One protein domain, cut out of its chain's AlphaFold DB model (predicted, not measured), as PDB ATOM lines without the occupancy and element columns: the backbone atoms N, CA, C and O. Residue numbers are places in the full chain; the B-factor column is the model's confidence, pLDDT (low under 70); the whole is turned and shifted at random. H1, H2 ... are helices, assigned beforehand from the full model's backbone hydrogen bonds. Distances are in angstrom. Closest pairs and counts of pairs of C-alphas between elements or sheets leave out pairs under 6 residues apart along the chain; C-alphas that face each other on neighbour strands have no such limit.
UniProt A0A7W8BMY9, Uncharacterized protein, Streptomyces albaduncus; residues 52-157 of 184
ATOM      1  N   ALA A  52     119.026  86.076 108.414       78.56
ATOM      2  CA  ALA A  52     118.164  86.917 109.242       78.56
ATOM      3  C   ALA A  52     117.103  87.644 108.401       78.56
ATOM      4  O   ALA A  52     115.923  87.602 108.752       78.56
ATOM      5  N   ASP A  53     117.510  88.205 107.259       79.38
ATOM      6  CA  ASP A  53     116.626  88.939 106.343       79.38
ATOM      7  C   ASP A  53     115.597  88.031 105.660       79.38
ATOM      8  O   ASP A  53     114.541  88.490 105.248       79.38
ATOM      9  N   ILE A  54     115.878  86.729 105.549       80.00
ATOM     10  CA  ILE A  54     114.926  85.739 105.021       80.00
ATOM     11  C   ILE A  54     113.964  85.256 106.113       80.00
ATOM     12  O   ILE A  54     112.800  84.954 105.843       80.00
ATOM     13  N   ALA A  55     114.439  85.141 107.352       74.94
ATOM     14  CA  ALA A  55     113.665  84.544 108.434       74.94
ATOM     15  C   ALA A  55     112.603  85.494 109.024       74.94
ATOM     16  O   ALA A  55     111.614  85.006 109.581       74.94
ATOM     17  N   GLU A  56     112.785  86.813 108.889       73.69
ATOM     18  CA  GLU A  56     111.814  87.836 109.310       73.69
ATOM     19  C   GLU A  56     110.550  87.840 108.416       73.69
ATOM     20  O   GLU A  56     109.463  87.585 108.953       73.69
ATOM     21  N   PRO A  57     110.646  87.925 107.071       68.44
ATOM     22  CA  PRO A  57     109.480  87.862 106.188       68.44
ATOM     23  C   PRO A  57     108.807  86.490 106.205       68.44
ATOM     24  O   PRO A  57     107.589  86.375 106.091       68.44
ATOM     25  N   ALA A  58     109.582  85.415 106.383       67.69
ATOM     26  CA  ALA A  58     109.034  84.065 106.470       67.69
ATOM     27  C   ALA A  58     108.046  83.910 107.633       67.69
ATOM     28  O   ALA A  58     107.046  83.198 107.521       67.69
ATOM     29  N   GLY A  59     108.331  84.579 108.753       66.81
ATOM     30  CA  GLY A  59     107.481  84.579 109.930       66.81
ATOM     31  C   GLY A  59     106.140  85.264 109.690       66.81
ATOM     32  O   GLY A  59     105.095  84.711 110.031       66.81
ATOM     33  N   THR A  60     106.169  86.441 109.073       68.19
ATOM     34  CA  THR A  60     104.983  87.277 108.838       68.19
ATOM     35  C   THR A  60     104.096  86.738 107.718       68.19
ATOM     36  O   THR A  60     102.874  86.764 107.828       68.19
ATOM     37  N   VAL A  61     104.701  86.201 106.661       69.62
ATOM     38  CA  VAL A  61     103.999  85.769 105.447       69.62
ATOM     39  C   VAL A  61     103.367  84.397 105.614       69.62
ATOM     40  O   VAL A  61     102.232  84.163 105.208       69.62
ATOM     41  N   LEU A  62     104.090  83.449 106.204       67.12
ATOM     42  CA  LEU A  62     103.607  82.075 106.243       67.12
ATOM     43  C   LEU A  62     102.644  81.845 107.418       67.12
ATOM     44  O   LEU A  62     102.000  80.791 107.465       67.12
ATOM     45  N   GLY A  63     102.612  82.755 108.410       61.59
ATOM     46  CA  GLY A  63     102.316  82.397 109.800       61.59
ATOM     47  C   GLY A  63     101.512  83.373 110.613       61.59
ATOM     48  O   GLY A  63     101.549  84.577 110.426       61.59
ATOM     49  N   THR A  64     100.804  82.806 111.585       58.91
ATOM     50  CA  THR A  64     100.041  83.543 112.586       58.91
ATOM     51  C   THR A  64     100.342  82.954 113.965       58.91
ATOM     52  O   THR A  64     100.187  81.747 114.170       58.91
ATOM     53  N   GLY A  65     100.762  83.786 114.920       64.12
ATOM     54  CA  GLY A  65     100.949  83.393 116.325       64.12
ATOM     55  C   GLY A  65     102.219  82.575 116.610       64.12
ATOM     56  O   GLY A  65     103.295  82.868 116.096       64.12
ATOM     57  N   SER A  66     102.117  81.539 117.450       59.34
ATOM     58  CA  SER A  66     103.266  80.768 117.973       59.34
ATOM     59  C   SER A  66     104.049  79.962 116.923       59.34
ATOM     60  O   SER A  66     105.152  79.489 117.202       59.34
ATOM     61  N   GLY A  67     103.506  79.813 115.709       64.12
ATOM     62  CA  GLY A  67     104.187  79.165 114.586       64.12
ATOM     63  C   GLY A  67     105.371  79.967 114.045       64.12
ATOM     64  O   GLY A  67     106.334  79.366 113.580       64.12
ATOM     65  N   VAL A  68     105.340  81.297 114.187       69.25
ATOM     66  CA  VAL A  68     106.341  82.221 113.634       69.25
ATOM     67  C   VAL A  68     107.747  81.891 114.137       69.25
ATOM     68  O   VAL A  68     108.609  81.505 113.353       69.25
ATOM     69  N   ALA A  69     107.955  81.921 115.457       73.56
ATOM     70  CA  ALA A  69     109.262  81.660 116.067       73.56
ATOM     71  C   ALA A  69     109.793  80.251 115.753       73.56
ATOM     72  O   ALA A  69     110.995  80.047 115.544       73.56
ATOM     73  N   LYS A  70     108.884  79.268 115.685       79.19
ATOM     74  CA  LYS A  70     109.235  77.906 115.292       79.19
ATOM     75  C   LYS A  70     109.804  77.909 113.878       79.19
ATOM     76  O   LYS A  70     110.904  77.409 113.683       79.19
ATOM     77  N   TRP A  71     109.112  78.487 112.906       76.69
ATOM     78  CA  TRP A  71     109.542  78.405 111.512       76.69
ATOM     79  C   TRP A  71     110.765  79.247 111.198       76.69
ATOM     80  O   TRP A  71     111.611  78.774 110.445       76.69
ATOM     81  N   THR A  72     110.906  80.419 111.822       80.12
ATOM     82  CA  THR A  72     112.146  81.207 111.790       80.12
ATOM     83  C   THR A  72     113.328  80.312 112.171       80.12
ATOM     84  O   THR A  72     114.296  80.216 111.424       80.12
ATOM     85  N   THR A  73     113.201  79.539 113.257       83.81
ATOM     86  CA  THR A  73     114.242  78.592 113.693       83.81
ATOM     87  C   THR A  73     114.458  77.445 112.693       83.81
ATOM     88  O   THR A  73     115.590  77.015 112.463       83.81
ATOM     89  N   GLU A  74     113.389  76.895 112.108       85.19
ATOM     90  CA  GLU A  74     113.478  75.778 111.155       85.19
ATOM     91  C   GLU A  74     114.159  76.193 109.839       85.19
ATOM     92  O   GLU A  74     115.024  75.467 109.349       85.19
ATOM     93  N   ILE A  75     113.818  77.371 109.309       86.88
ATOM     94  CA  ILE A  75     114.443  77.962 108.118       86.88
ATOM     95  C   ILE A  75     115.897  78.325 108.402       86.88
ATOM     96  O   ILE A  75     116.765  77.942 107.623       86.88
ATOM     97  N   GLN A  76     116.187  78.967 109.537       88.31
ATOM     98  CA  GLN A  76     117.560  79.283 109.941       88.31
ATOM     99  C   GLN A  76     118.452  78.042 109.951       88.31
ATOM    100  O   GLN A  76     119.560  78.067 109.427       88.31
ATOM    101  N   ARG A  77     117.957  76.923 110.497       88.25
ATOM    102  CA  ARG A  77     118.701  75.655 110.519       88.25
ATOM    103  C   ARG A  77     118.965  75.097 109.126       88.25
ATOM    104  O   ARG A  77     120.059  74.591 108.893       88.25
ATOM    105  N   LEU A  78     117.978  75.170 108.229       89.62
ATOM    106  CA  LEU A  78     118.139  74.724 106.847       89.62
ATOM    107  C   LEU A  78     119.183  75.581 106.119       89.62
ATOM    108  O   LEU A  78     120.107  75.031 105.527       89.62
ATOM    109  N   LEU A  79     119.063  76.908 106.200       89.94
ATOM    110  CA  LEU A  79     119.971  77.839 105.528       89.94
ATOM    111  C   LEU A  79     121.397  77.747 106.078       89.94
ATOM    112  O   LEU A  79     122.334  77.632 105.297       89.94
ATOM    113  N   ALA A  80     121.568  77.649 107.398       90.31
ATOM    114  CA  ALA A  80     122.880  77.443 108.017       90.31
ATOM    115  C   ALA A  80     123.564  76.144 107.553       90.31
ATOM    116  O   ALA A  80     124.788  76.045 107.531       90.31
ATOM    117  N   HIS A  81     122.788  75.121 107.181       88.19
ATOM    118  CA  HIS A  81     123.352  73.914 106.586       88.19
ATOM    119  C   HIS A  81     123.708  74.109 105.106       88.19
ATOM    120  O   HIS A  81     124.731  73.600 104.658       88.19
ATOM    121  N   LEU A  82     122.903  74.868 104.358       89.94
ATOM    122  CA  LEU A  82     123.178  75.198 102.957       89.94
ATOM    123  C   LEU A  82     124.398  76.117 102.786       89.94
ATOM    124  O   LEU A  82     125.082  76.019 101.771       89.94
ATOM    125  N   GLU A  83     124.733  76.949 103.776       91.06
ATOM    126  CA  GLU A  83     125.955  77.773 103.750       91.06
ATOM    127  C   GLU A  83     127.249  76.956 103.616       91.06
ATOM    128  O   GLU A  83     128.251  77.465 103.116       91.06
ATOM    129  N   GLN A  84     127.226  75.680 104.016       91.00
ATOM    130  CA  GLN A  84     128.373  74.771 103.921       91.00
ATOM    131  C   GLN A  84     128.671  74.337 102.479       91.00
ATOM    132  O   GLN A  84     129.732  73.772 102.215       91.00
ATOM    133  N   PHE A  85     127.743  74.575 101.552       91.25
ATOM    134  CA  PHE A  85     127.877  74.217 100.146       91.25
ATOM    135  C   PHE A  85     128.297  75.436  99.314       91.25
ATOM    136  O   PHE A  85     127.910  76.563  99.643       91.25
ATOM    137  N   PRO A  86     129.084  75.241  98.242       90.06
ATOM    138  CA  PRO A  86     129.503  76.332  97.369       90.06
ATOM    139  C   PRO A  86     128.306  76.930  96.615       90.06
ATOM    140  O   PRO A  86     127.386  76.212  96.231       90.06
ATOM    141  N   GLY A  87     128.334  78.245  96.398       89.62
ATOM    142  CA  GLY A  87     127.312  78.982  95.651       89.62
ATOM    143  C   GLY A  87     127.172  80.424  96.139       89.62
ATOM    144  O   GLY A  87     127.291  80.698  97.334       89.62
ATOM    145  N   ALA A  88     126.926  81.351  95.220       86.31
ATOM    146  CA  ALA A  88     126.612  82.742  95.523       86.31
ATOM    147  C   ALA A  88     125.140  82.909  95.925       86.31
ATOM    148  O   ALA A  88     124.823  83.742  96.772       86.31
ATOM    149  N   THR A  89     124.254  82.081  95.367       90.56
ATOM    150  CA  THR A  89     122.814  82.107  95.655       90.56
ATOM    151  C   THR A  89     122.366  80.905  96.483       90.56
ATOM    152  O   THR A  89     122.987  79.839  96.471       90.56
ATOM    153  N   TRP A  90     121.236  81.038  97.182       90.56
ATOM    154  CA  TRP A  90     120.625  79.913  97.903       90.56
ATOM    155  C   TRP A  90     120.227  78.753  96.980       90.56
ATOM    156  O   TRP A  90     120.297  77.594  97.392       90.56
ATOM    157  N   GLN A  91     119.869  79.049  95.726       91.19
ATOM    158  CA  GLN A  91     119.581  78.044  94.703       91.19
ATOM    159  C   GLN A  91     120.836  77.247  94.325       91.19
ATOM    160  O   GLN A  91     120.800  76.019  94.328       91.19
ATOM    161  N   GLU A  92     121.958  77.917  94.057       90.31
ATOM    162  CA  GLU A  92     123.224  77.239  93.747       90.31
ATOM    163  C   GLU A  92     123.674  76.347  94.905       90.31
ATOM    164  O   GLU A  92     124.061  75.201  94.692       90.31
ATOM    165  N   ARG A  93     123.542  76.827  96.147       93.06
ATOM    166  CA  ARG A  93     123.862  76.039  97.348       93.06
ATOM    167  C   ARG A  93     122.956  74.816  97.496       93.06
ATOM    168  O   ARG A  93     123.414  73.745  97.892       93.06
ATOM    169  N   TRP A  94     121.673  74.951  97.156       92.12
ATOM    170  CA  TRP A  94     120.723  73.837  97.123       92.12
ATOM    171  C   TRP A  94     121.106  72.777  96.082       92.12
ATOM    172  O   TRP A  94     121.057  71.573  96.354       92.12
ATOM    173  N   GLU A  95     121.512  73.219  94.896       91.81
ATOM    174  CA  GLU A  95     121.964  72.350  93.812       91.81
ATOM    175  C   GLU A  95     123.300  71.681  94.135       91.81
ATOM    176  O   GLU A  95     123.430  70.474  93.945       91.81
ATOM    177  N   ALA A  96     124.247  72.411  94.726       90.75
ATOM    178  CA  ALA A  96     125.524  71.883  95.196       90.75
ATOM    179  C   ALA A  96     125.357  70.861  96.335       90.75
ATOM    180  O   ALA A  96     126.127  69.905  96.439       90.75
ATOM    181  N   ALA A  97     124.304  70.990  97.150       88.88
ATOM    182  CA  ALA A  97     123.904  69.961  98.110       88.88
ATOM    183  C   ALA A  97     123.316  68.695  97.445       88.88
ATOM    184  O   ALA A  97     123.066  67.691  98.123       88.88
ATOM    185  N   GLY A  98     123.102  68.726  96.124       89.25
ATOM    186  CA  GLY A  98     122.503  67.675  95.300       89.25
ATOM    187  C   GLY A  98     121.017  67.459  95.569       89.25
ATOM    188  O   GLY A  98     120.451  66.431  95.208       89.25
ATOM    189  N   LEU A  99     120.348  68.420  96.205       89.25
ATOM    190  CA  LEU A  99     118.934  68.312  96.575       89.25
ATOM    191  C   LEU A  99     117.985  68.500  95.383       89.25
ATOM    192  O   LEU A  99     116.764  68.458  95.542       89.25
ATOM    193  N   ASN A 100     118.537  68.701  94.185       87.69
ATOM    194  CA  ASN A 100     117.784  68.750  92.939       87.69
ATOM    195  C   ASN A 100     117.549  67.359  92.317       87.69
ATOM    196  O   ASN A 100     116.775  67.220  91.365       87.69
ATOM    197  N   GLU A 101     118.195  66.327  92.861       85.88
ATOM    198  CA  GLU A 101     118.093  64.944  92.403       85.88
ATOM    199  C   GLU A 101     116.827  64.246  92.922       85.88
ATOM    200  O   GLU A 101     116.320  64.505  94.018       85.88
ATOM    201  N   ARG A 102     116.319  63.284  92.146       83.56
ATOM    202  CA  ARG A 102     115.167  62.474  92.556       83.56
ATOM    203  C   ARG A 102     115.507  61.646  93.796       83.56
ATOM    204  O   ARG A 102     116.506  60.940  93.830       83.56
ATOM    205  N   GLY A 103     114.618  61.655  94.787       80.38
ATOM    206  CA  GLY A 103     114.756  60.846  95.999       80.38
ATOM    207  C   GLY A 103     115.744  61.406  97.023       80.38
ATOM    208  O   GLY A 103     115.776  60.895  98.148       80.38
ATOM    209  N   ARG A 104     116.486  62.471  96.685       84.19
ATOM    210  CA  ARG A 104     117.350  63.176  97.625       84.19
ATOM    211  C   ARG A 104     116.575  64.313  98.279       84.19
ATOM    212  O   ARG A 104     116.067  65.201  97.610       84.19
ATOM    213  N   GLN A 105     116.407  64.237  99.594       86.31
ATOM    214  CA  GLN A 105     115.557  65.163 100.350       86.31
ATOM    215  C   GLN A 105     116.364  65.888 101.424       86.31
ATOM    216  O   GLN A 105     117.282  65.311 102.003       86.31
ATOM    217  N   ALA A 106     115.936  67.094 101.795       84.12
ATOM    218  CA  ALA A 106     116.583  67.901 102.834       84.12
ATOM    219  C   ALA A 106     116.733  67.149 104.172       84.12
ATOM    220  O   ALA A 106     117.745  67.271 104.857       84.12
ATOM    221  N   GLN A 107     115.781  66.279 104.528       82.75
ATOM    222  CA  GLN A 107     115.885  65.457 105.741       82.75
ATOM    223  C   GLN A 107     117.055  64.454 105.732       82.75
ATOM    224  O   GLN A 107     117.490  64.002 106.791       82.75
ATOM    225  N   GLN A 108     117.563  64.085 104.552       83.94
ATOM    226  CA  GLN A 108     118.692  63.166 104.402       83.94
ATOM    227  C   GLN A 108     120.038  63.839 104.667       83.94
ATOM    228  O   GLN A 108     121.010  63.126 104.900       83.94
ATOM    229  N   LEU A 109     120.094  65.174 104.692       79.81
ATOM    230  CA  LEU A 109     121.265  65.922 105.155       79.81
ATOM    231  C   LEU A 109     121.530  65.680 106.652       79.81
ATOM    232  O   LEU A 109     122.663  65.704 107.114       79.81
ATOM    233  N   TYR A 110     120.485  65.330 107.406       77.56
ATOM    234  CA  TYR A 110     120.537  65.084 108.846       77.56
ATOM    235  C   TYR A 110     120.474  63.582 109.170       77.56
ATOM    236  O   TYR A 110     119.602  63.107 109.914       77.56
ATOM    237  N   LYS A 111     121.401  62.798 108.599       77.81
ATOM    238  CA  LYS A 111     121.564  61.373 108.952       77.81
ATOM    239  C   LYS A 111     121.834  61.230 110.461       77.81
ATOM    240  O   LYS A 111     122.444  62.092 111.080       77.81
ATOM    241  N   GLY A 112     121.308  60.169 111.077       77.19
ATOM    242  CA  GLY A 112     121.470  59.904 112.517       77.19
ATOM    243  C   GLY A 112     120.638  60.775 113.475       77.19
ATOM    244  O   GLY A 112     120.599  60.487 114.666       77.19
ATOM    245  N   ARG A 113     119.926  61.805 112.995       83.62
ATOM    246  CA  ARG A 113     119.032  62.620 113.839       83.62
ATOM    247  C   ARG A 113     117.649  61.985 114.016       83.62
ATOM    248  O   ARG A 113     117.216  61.153 113.211       83.62
ATOM    249  N   SER A 114     116.949  62.414 115.069       86.12
ATOM    250  CA  SER A 114     115.601  61.944 115.404       86.12
ATOM    251  C   SER A 114     114.594  62.217 114.278       86.12
ATOM    252  O   SER A 114     114.743  63.152 113.485       86.12
ATOM    253  N   ARG A 115     113.526  61.411 114.220       85.31
ATOM    254  CA  ARG A 115     112.438  61.573 113.238       85.31
ATOM    255  C   ARG A 115     111.799  62.967 113.304       85.31
ATOM    256  O   ARG A 115     111.452  63.512 112.262       85.31
ATOM    257  N   ALA A 116     111.690  63.548 114.500       84.31
ATOM    258  CA  ALA A 116     111.146  64.889 114.695       84.31
ATOM    259  C   ALA A 116     111.973  65.957 113.960       84.31
ATOM    260  O   ALA A 116     111.420  66.738 113.192       84.31
ATOM    261  N   ILE A 117     113.304  65.924 114.107       83.31
ATOM    262  CA  ILE A 117     114.210  66.869 113.434       83.31
ATOM    263  C   ILE A 117     114.102  66.727 111.912       83.31
ATOM    264  O   ILE A 117     113.992  67.722 111.202       83.31
ATOM    265  N   LYS A 118     114.064  65.490 111.407       85.88
ATOM    266  CA  LYS A 118     113.902  65.206 109.973       85.88
ATOM    267  C   LYS A 118     112.591  65.757 109.408       85.88
ATOM    268  O   LYS A 118     112.598  66.386 108.352       85.88
ATOM    269  N   SER A 119     111.483  65.578 110.130       84.50
ATOM    270  CA  SER A 119     110.179  66.129 109.740       84.50
ATOM    271  C   SER A 119     110.202  67.655 109.679       84.50
ATOM    272  O   SER A 119     109.674  68.241 108.741       84.50
ATOM    273  N   THR A 120     110.843  68.292 110.656       86.19
ATOM    274  CA  THR A 120     111.046  69.742 110.705       86.19
ATOM    275  C   THR A 120     111.857  70.253 109.507       86.19
ATOM    276  O   THR A 120     111.496  71.263 108.914       86.19
ATOM    277  N   MET A 121     112.896  69.534 109.072       87.12
ATOM    278  CA  MET A 121     113.670  69.907 107.876       87.12
ATOM    279  C   MET A 121     112.866  69.773 106.583       87.12
ATOM    280  O   MET A 121     112.990  70.595 105.678       87.12
ATOM    281  N   ASN A 122     112.014  68.752 106.500       88.56
ATOM    282  CA  ASN A 122     111.086  68.604 105.386       88.56
ATOM    283  C   ASN A 122     110.105  69.791 105.335       88.56
ATOM    284  O   ASN A 122     109.902  70.375 104.277       88.56
ATOM    285  N   THR A 123     109.564  70.210 106.481       87.62
ATOM    286  CA  THR A 123     108.737  71.422 106.591       87.62
ATOM    287  C   THR A 123     109.495  72.683 106.165       87.62
ATOM    288  O   THR A 123     108.986  73.438 105.341       87.62
ATOM    289  N   ALA A 124     110.731  72.875 106.641       89.06
ATOM    290  CA  ALA A 124     111.571  74.017 106.272       89.06
ATOM    291  C   ALA A 124     111.812  74.108 104.756       89.06
ATOM    292  O   ALA A 124     111.697  75.187 104.178       89.06
ATOM    293  N   ALA A 125     112.077  72.975 104.094       90.31
ATOM    294  CA  ALA A 125     112.214  72.926 102.638       90.31
ATOM    295  C   ALA A 125     110.913  73.333 101.926       90.31
ATOM    296  O   ALA A 125     110.943  74.106 100.973       90.31
ATOM    297  N   GLY A 126     109.760  72.873 102.425       89.38
ATOM    298  CA  GLY A 126     108.453  73.276 101.902       89.38
ATOM    299  C   GLY A 126     108.209  74.783 102.007       89.38
ATOM    300  O   GLY A 126     107.686  75.379 101.066       89.38
ATOM    301  N   HIS A 127     108.628  75.410 103.107       87.44
ATOM    302  CA  HIS A 127     108.562  76.864 103.265       87.44
ATOM    303  C   HIS A 127     109.495  77.600 102.296       87.44
ATOM    304  O   HIS A 127     109.060  78.546 101.644       87.44
ATOM    305  N   ALA A 128     110.743  77.145 102.142       88.81
ATOM    306  CA  ALA A 128     111.684  77.731 101.184       88.81
ATOM    307  C   ALA A 128     111.139  77.687  99.743       88.81
ATOM    308  O   ALA A 128     111.282  78.652  98.992       88.81
ATOM    309  N   PHE A 129     110.442  76.603  99.382       89.25
ATOM    310  CA  PHE A 129     109.758  76.479  98.093       89.25
ATOM    311  C   PHE A 129     108.545  77.407  97.980       89.25
ATOM    312  O   PHE A 129     108.335  78.014  96.934       89.25
ATOM    313  N   ALA A 130     107.736  77.526  99.037       85.81
ATOM    314  CA  ALA A 130     106.564  78.400  99.048       85.81
ATOM    315  C   ALA A 130     106.953  79.878  98.881       85.81
ATOM    316  O   ALA A 130     106.332  80.597  98.102       85.81
ATOM    317  N   MET A 131     108.023  80.319  99.542       83.12
ATOM    318  CA  MET A 131     108.550  81.686  99.418       83.12
ATOM    319  C   MET A 131     109.320  81.935  98.115       83.12
ATOM    320  O   MET A 131     109.732  83.061  97.858       83.12
ATOM    321  N   ARG A 132     109.522  80.893  97.294       85.50
ATOM    322  CA  ARG A 132     110.360  80.914  96.083       85.50
ATOM    323  C   ARG A 132     111.809  81.331  96.318       85.50
ATOM    324  O   ARG A 132     112.457  81.847  95.417       85.50
ATOM    325  N   LEU A 133     112.325  81.053  97.510       87.12
ATOM    326  CA  LEU A 133     113.756  81.156  97.775       87.12
ATOM    327  C   LEU A 133     114.530  80.097  96.981       87.12
ATOM    328  O   LEU A 133     115.645  80.332  96.526       87.12
ATOM    329  N   ILE A 134     113.919  78.919  96.843       89.44
ATOM    330  CA  ILE A 134     114.477  77.765  96.147       89.44
ATOM    331  C   ILE A 134     113.427  77.257  95.168       89.44
ATOM    332  O   ILE A 134     112.278  77.009  95.547       89.44
ATOM    333  N   GLN A 135     113.832  77.070  93.919       89.81
ATOM    334  CA  GLN A 135     113.026  76.461  92.875       89.81
ATOM    335  C   GLN A 135     113.492  75.014  92.667       89.81
ATOM    336  O   GLN A 135     114.496  74.769  91.993       89.81
ATOM    337  N   PRO A 136     112.792  74.023  93.248       89.31
ATOM    338  CA  PRO A 136     113.163  72.630  93.067       89.31
ATOM    339  C   PRO A 136     112.833  72.165  91.647       89.31
ATOM    340  O   PRO A 136     111.824  72.569  91.060       89.31
ATOM    341  N   SER A 137     113.620  71.227  91.120       88.06
ATOM    342  CA  SER A 137     113.205  70.458  89.950       88.06
ATOM    343  C   SER A 137     111.913  69.700  90.250       88.06
ATOM    344  O   SER A 137     111.624  69.321  91.390       88.06
ATOM    345  N   LEU A 138     111.142  69.397  89.206       88.06
ATOM    346  CA  LEU A 138     109.919  68.608  89.348       88.06
ATOM    347  C   LEU A 138     110.190  67.235  89.991       88.06
ATOM    348  O   LEU A 138     109.380  66.735  90.771       88.06
ATOM    349  N   LEU A 139     111.335  66.623  89.679       88.75
ATOM    350  CA  LEU A 139     111.722  65.318  90.215       88.75
ATOM    351  C   LEU A 139     112.067  65.390  91.705       88.75
ATOM    352  O   LEU A 139     111.624  64.529  92.476       88.75
ATOM    353  N   ALA A 140     112.807  66.423  92.114       88.69
ATOM    354  CA  ALA A 140     113.066  66.699  93.518       88.69
ATOM    355  C   ALA A 140     111.743  66.952  94.238       88.69
ATOM    356  O   ALA A 140     111.411  66.216  95.160       88.69
ATOM    357  N   PHE A 141     110.920  67.883  93.745       89.75
ATOM    358  CA  PHE A 141     109.655  68.268  94.369       89.75
ATOM    359  C   PHE A 141     108.704  67.084  94.594       89.75
ATOM    360  O   PHE A 141     108.187  66.913  95.696       89.75
ATOM    361  N   ARG A 142     108.539  66.194  93.603       89.25
ATOM    362  CA  ARG A 142     107.698  64.982  93.726       89.25
ATOM    363  C   ARG A 142     108.198  63.988  94.771       89.25
ATOM    364  O   ARG A 142     107.442  63.114  95.190       89.25
ATOM    365  N   SER A 143     109.464  64.093  95.162       88.06
ATOM    366  CA  SER A 143     110.034  63.270  96.220       88.06
ATOM    367  C   SER A 143     109.595  63.757  97.601       88.06
ATOM    368  O   SER A 143     109.583  62.957  98.530       88.06
ATOM    369  N   TYR A 144     109.205  65.023  97.759       88.06
ATOM    370  CA  TYR A 144     108.749  65.567  99.035       88.06
ATOM    371  C   TYR A 144     107.275  65.236  99.290       88.06
ATOM    372  O   TYR A 144     106.443  65.209  98.384       88.06
ATOM    373  N   ARG A 145     106.931  65.014 100.563       85.75
ATOM    374  CA  ARG A 145     105.535  64.951 101.017       85.75
ATOM    375  C   ARG A 145     105.294  66.074 102.007       85.75
ATOM    376  O   ARG A 145     105.828  66.039 103.114       85.75
ATOM    377  N   PHE A 146     104.500  67.052 101.599       83.94
ATOM    378  CA  PHE A 146     104.141  68.192 102.428       83.94
ATOM    379  C   PHE A 146     102.658  68.135 102.794       83.94
ATOM    380  O   PHE A 146     101.812  68.037 101.911       83.94
ATOM    381  N   SER A 147     102.335  68.241 104.083       78.31
ATOM    382  CA  SER A 147     100.938  68.215 104.545       78.31
ATOM    383  C   SER A 147     100.216  69.556 104.374       78.31
ATOM    384  O   SER A 147      98.996  69.581 104.256       78.31
ATOM    385  N   HIS A 148     100.949  70.675 104.356       81.56
ATOM    386  CA  HIS A 148     100.371  72.029 104.368       81.56
ATOM    387  C   HIS A 148     100.929  72.949 103.273       81.56
ATOM    388  O   HIS A 148     100.742  74.160 103.336       81.56
ATOM    389  N   TYR A 149     101.574  72.384 102.248       84.81
ATOM    390  CA  TYR A 149     102.257  73.171 101.218       84.81
ATOM    391  C   TYR A 149     101.345  74.149 100.483       84.81
ATOM    392  O   TYR A 149     101.726  75.298 100.314       84.81
ATOM    393  N   LEU A 150     100.130  73.728 100.111       82.81
ATOM    394  CA  LEU A 150      99.179  74.612  99.429       82.81
ATOM    395  C   LEU A 150      98.850  75.853 100.263       82.81
ATOM    396  O   LEU A 150      98.861  76.954  99.731       82.81
ATOM    397  N   ARG A 151      98.633  75.691 101.575       83.75
ATOM    398  CA  ARG A 151      98.383  76.822 102.480       83.75
ATOM    399  C   ARG A 151      99.578  77.774 102.513       83.75
ATOM    400  O   ARG A 151      99.389  78.977 102.409       83.75
ATOM    401  N   TRP A 152     100.793  77.245 102.652       82.81
ATOM    402  CA  TRP A 152     102.008  78.062 102.676       82.81
ATOM    403  C   TRP A 152     102.213  78.813 101.364       82.81
ATOM    404  O   TRP A 152     102.477  80.006 101.393       82.81
ATOM    405  N   PHE A 153     102.034  78.126 100.236       82.88
ATOM    406  CA  PHE A 153     102.168  78.694  98.900       82.88
ATOM    407  C   PHE A 153     101.128  79.787  98.617       82.88
ATOM    408  O   PHE A 153     101.456  80.809  98.026       82.88
ATOM    409  N   SER A 154      99.878  79.598  99.050       80.69
ATOM    410  CA  SER A 154      98.843  80.627  98.920       80.69
ATOM    411  C   SER A 154      99.106  81.835  99.815       80.69
ATOM    412  O   SER A 154      98.864  82.954  99.389       80.69
ATOM    413  N   ASN A 155      99.616  81.625 101.031       77.75
ATOM    414  CA  ASN A 155      99.926  82.722 101.949       77.75
ATOM    415  C   ASN A 155     101.162  83.525 101.511       77.75
ATOM    416  O   ASN A 155     101.247  84.715 101.795       77.75
ATOM    417  N   SER A 156     102.118  82.882 100.833       72.62
ATOM    418  CA  SER A 156     103.304  83.542 100.279       72.62
ATOM    419  C   SER A 156     103.094  84.183  98.918       72.62
ATOM    420  O   SER A 156     103.936  84.967  98.478       72.62
ATOM    421  N   ALA A 157     101.986  83.873  98.249       67.06
ATOM    422  CA  ALA A 157     101.566  84.626  97.087       67.06
ATOM    423  C   ALA A 157     101.142  86.035  97.541       67.06
ATOM    424  O   ALA A 157     100.375  86.155  98.498       67.06
TER     425      ALA A 157
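Overview. This is residues 52 to 157 of the 184 residues of an uncharacterized protein of Streptomyces albaduncus (UniProt A0A7W8BMY9). What would one see first in this model? Two long helices, H2 and H5, cross as an X in the middle, and shorter helices pack round them: H1 folds back along H2 as a hairpin, H3 packs on the last residues of H2, H4 on H5 near its beginning, and H7 on the end of H5 and on H1. H6 sits off to one side, touching no helix. What are the plain figures? The printed part has 106 residues with seven named helices, H1 to H7 in order, and no named strand, so the class is all helix. The whole is compact, with a radius of gyration of the C-alphas of 12.8 A, and rounded, spanning 33 by 30 by 25 A.

Along the chain. Where do the first helices run? H1, residues 52 to 62, begins with C-alpha 52 at (118.164, 86.917, 109.242) and is 15.6 A long. H2, residues 67 to 82, is 22.6 A long, and H3, residues 90 to 96, 9.8 A. Which helices follow? H4, residues 106 to 110, is 7.7 A long, and H5, residues 115 to 130, is 22.8 A long, beginning with C-alpha 115 at (112.438, 61.573, 113.238). H6, residues 138 to 143, is 8.7 A long, and H7, residues 149 to 156, 10.5 A, ending with C-alpha 156 at (103.304, 83.542, 100.279).

Arrangement. How do H2 and H5 meet? They touch about perpendicular, at 90 degrees, with H2 using residues 71 to 78 alone; the closest C-alphas are those of Ile 75 and Ala 124, 5.2 A apart. What else touches H2? H1 and H2 form a helical hairpin at a steep tilt of 42 degrees, opposite ways, with closest C-alphas Gly 59 and Val 68 at 4.5 A. H3 touches residues 79 to 82 of H2 alone, with closest C-alphas Leu 82 and Arg 93 at 5.7 A. What else touches H5? H4 does, with closest C-alphas Gln 107 and Lys 118 at 4.7 A, and H7 touches residues 126 to 130 of H5 alone, with closest C-alphas Ala 130 and Phe 153 at 4.4 A. How regular are the backbones? Every O i to N i+4 pair is within hydrogen-bond range in H2, H3, H5, H6 and H7, against 6 of 7 in H1 and 0 of 1 in H4, where 2 of 2 O i to N i+3 pairs are.

Size, cuts and confidence. How far does it reach? The two C-alphas farthest apart, those of Gly 112 and Ala 157, are 35.3 A apart. Is it unbroken? The printed part has no cut, and no link is long. Where is confidence low? Residues 57 to 68 and residue 157 have a pLDDT under 70; the mean of the printed part is 83.1.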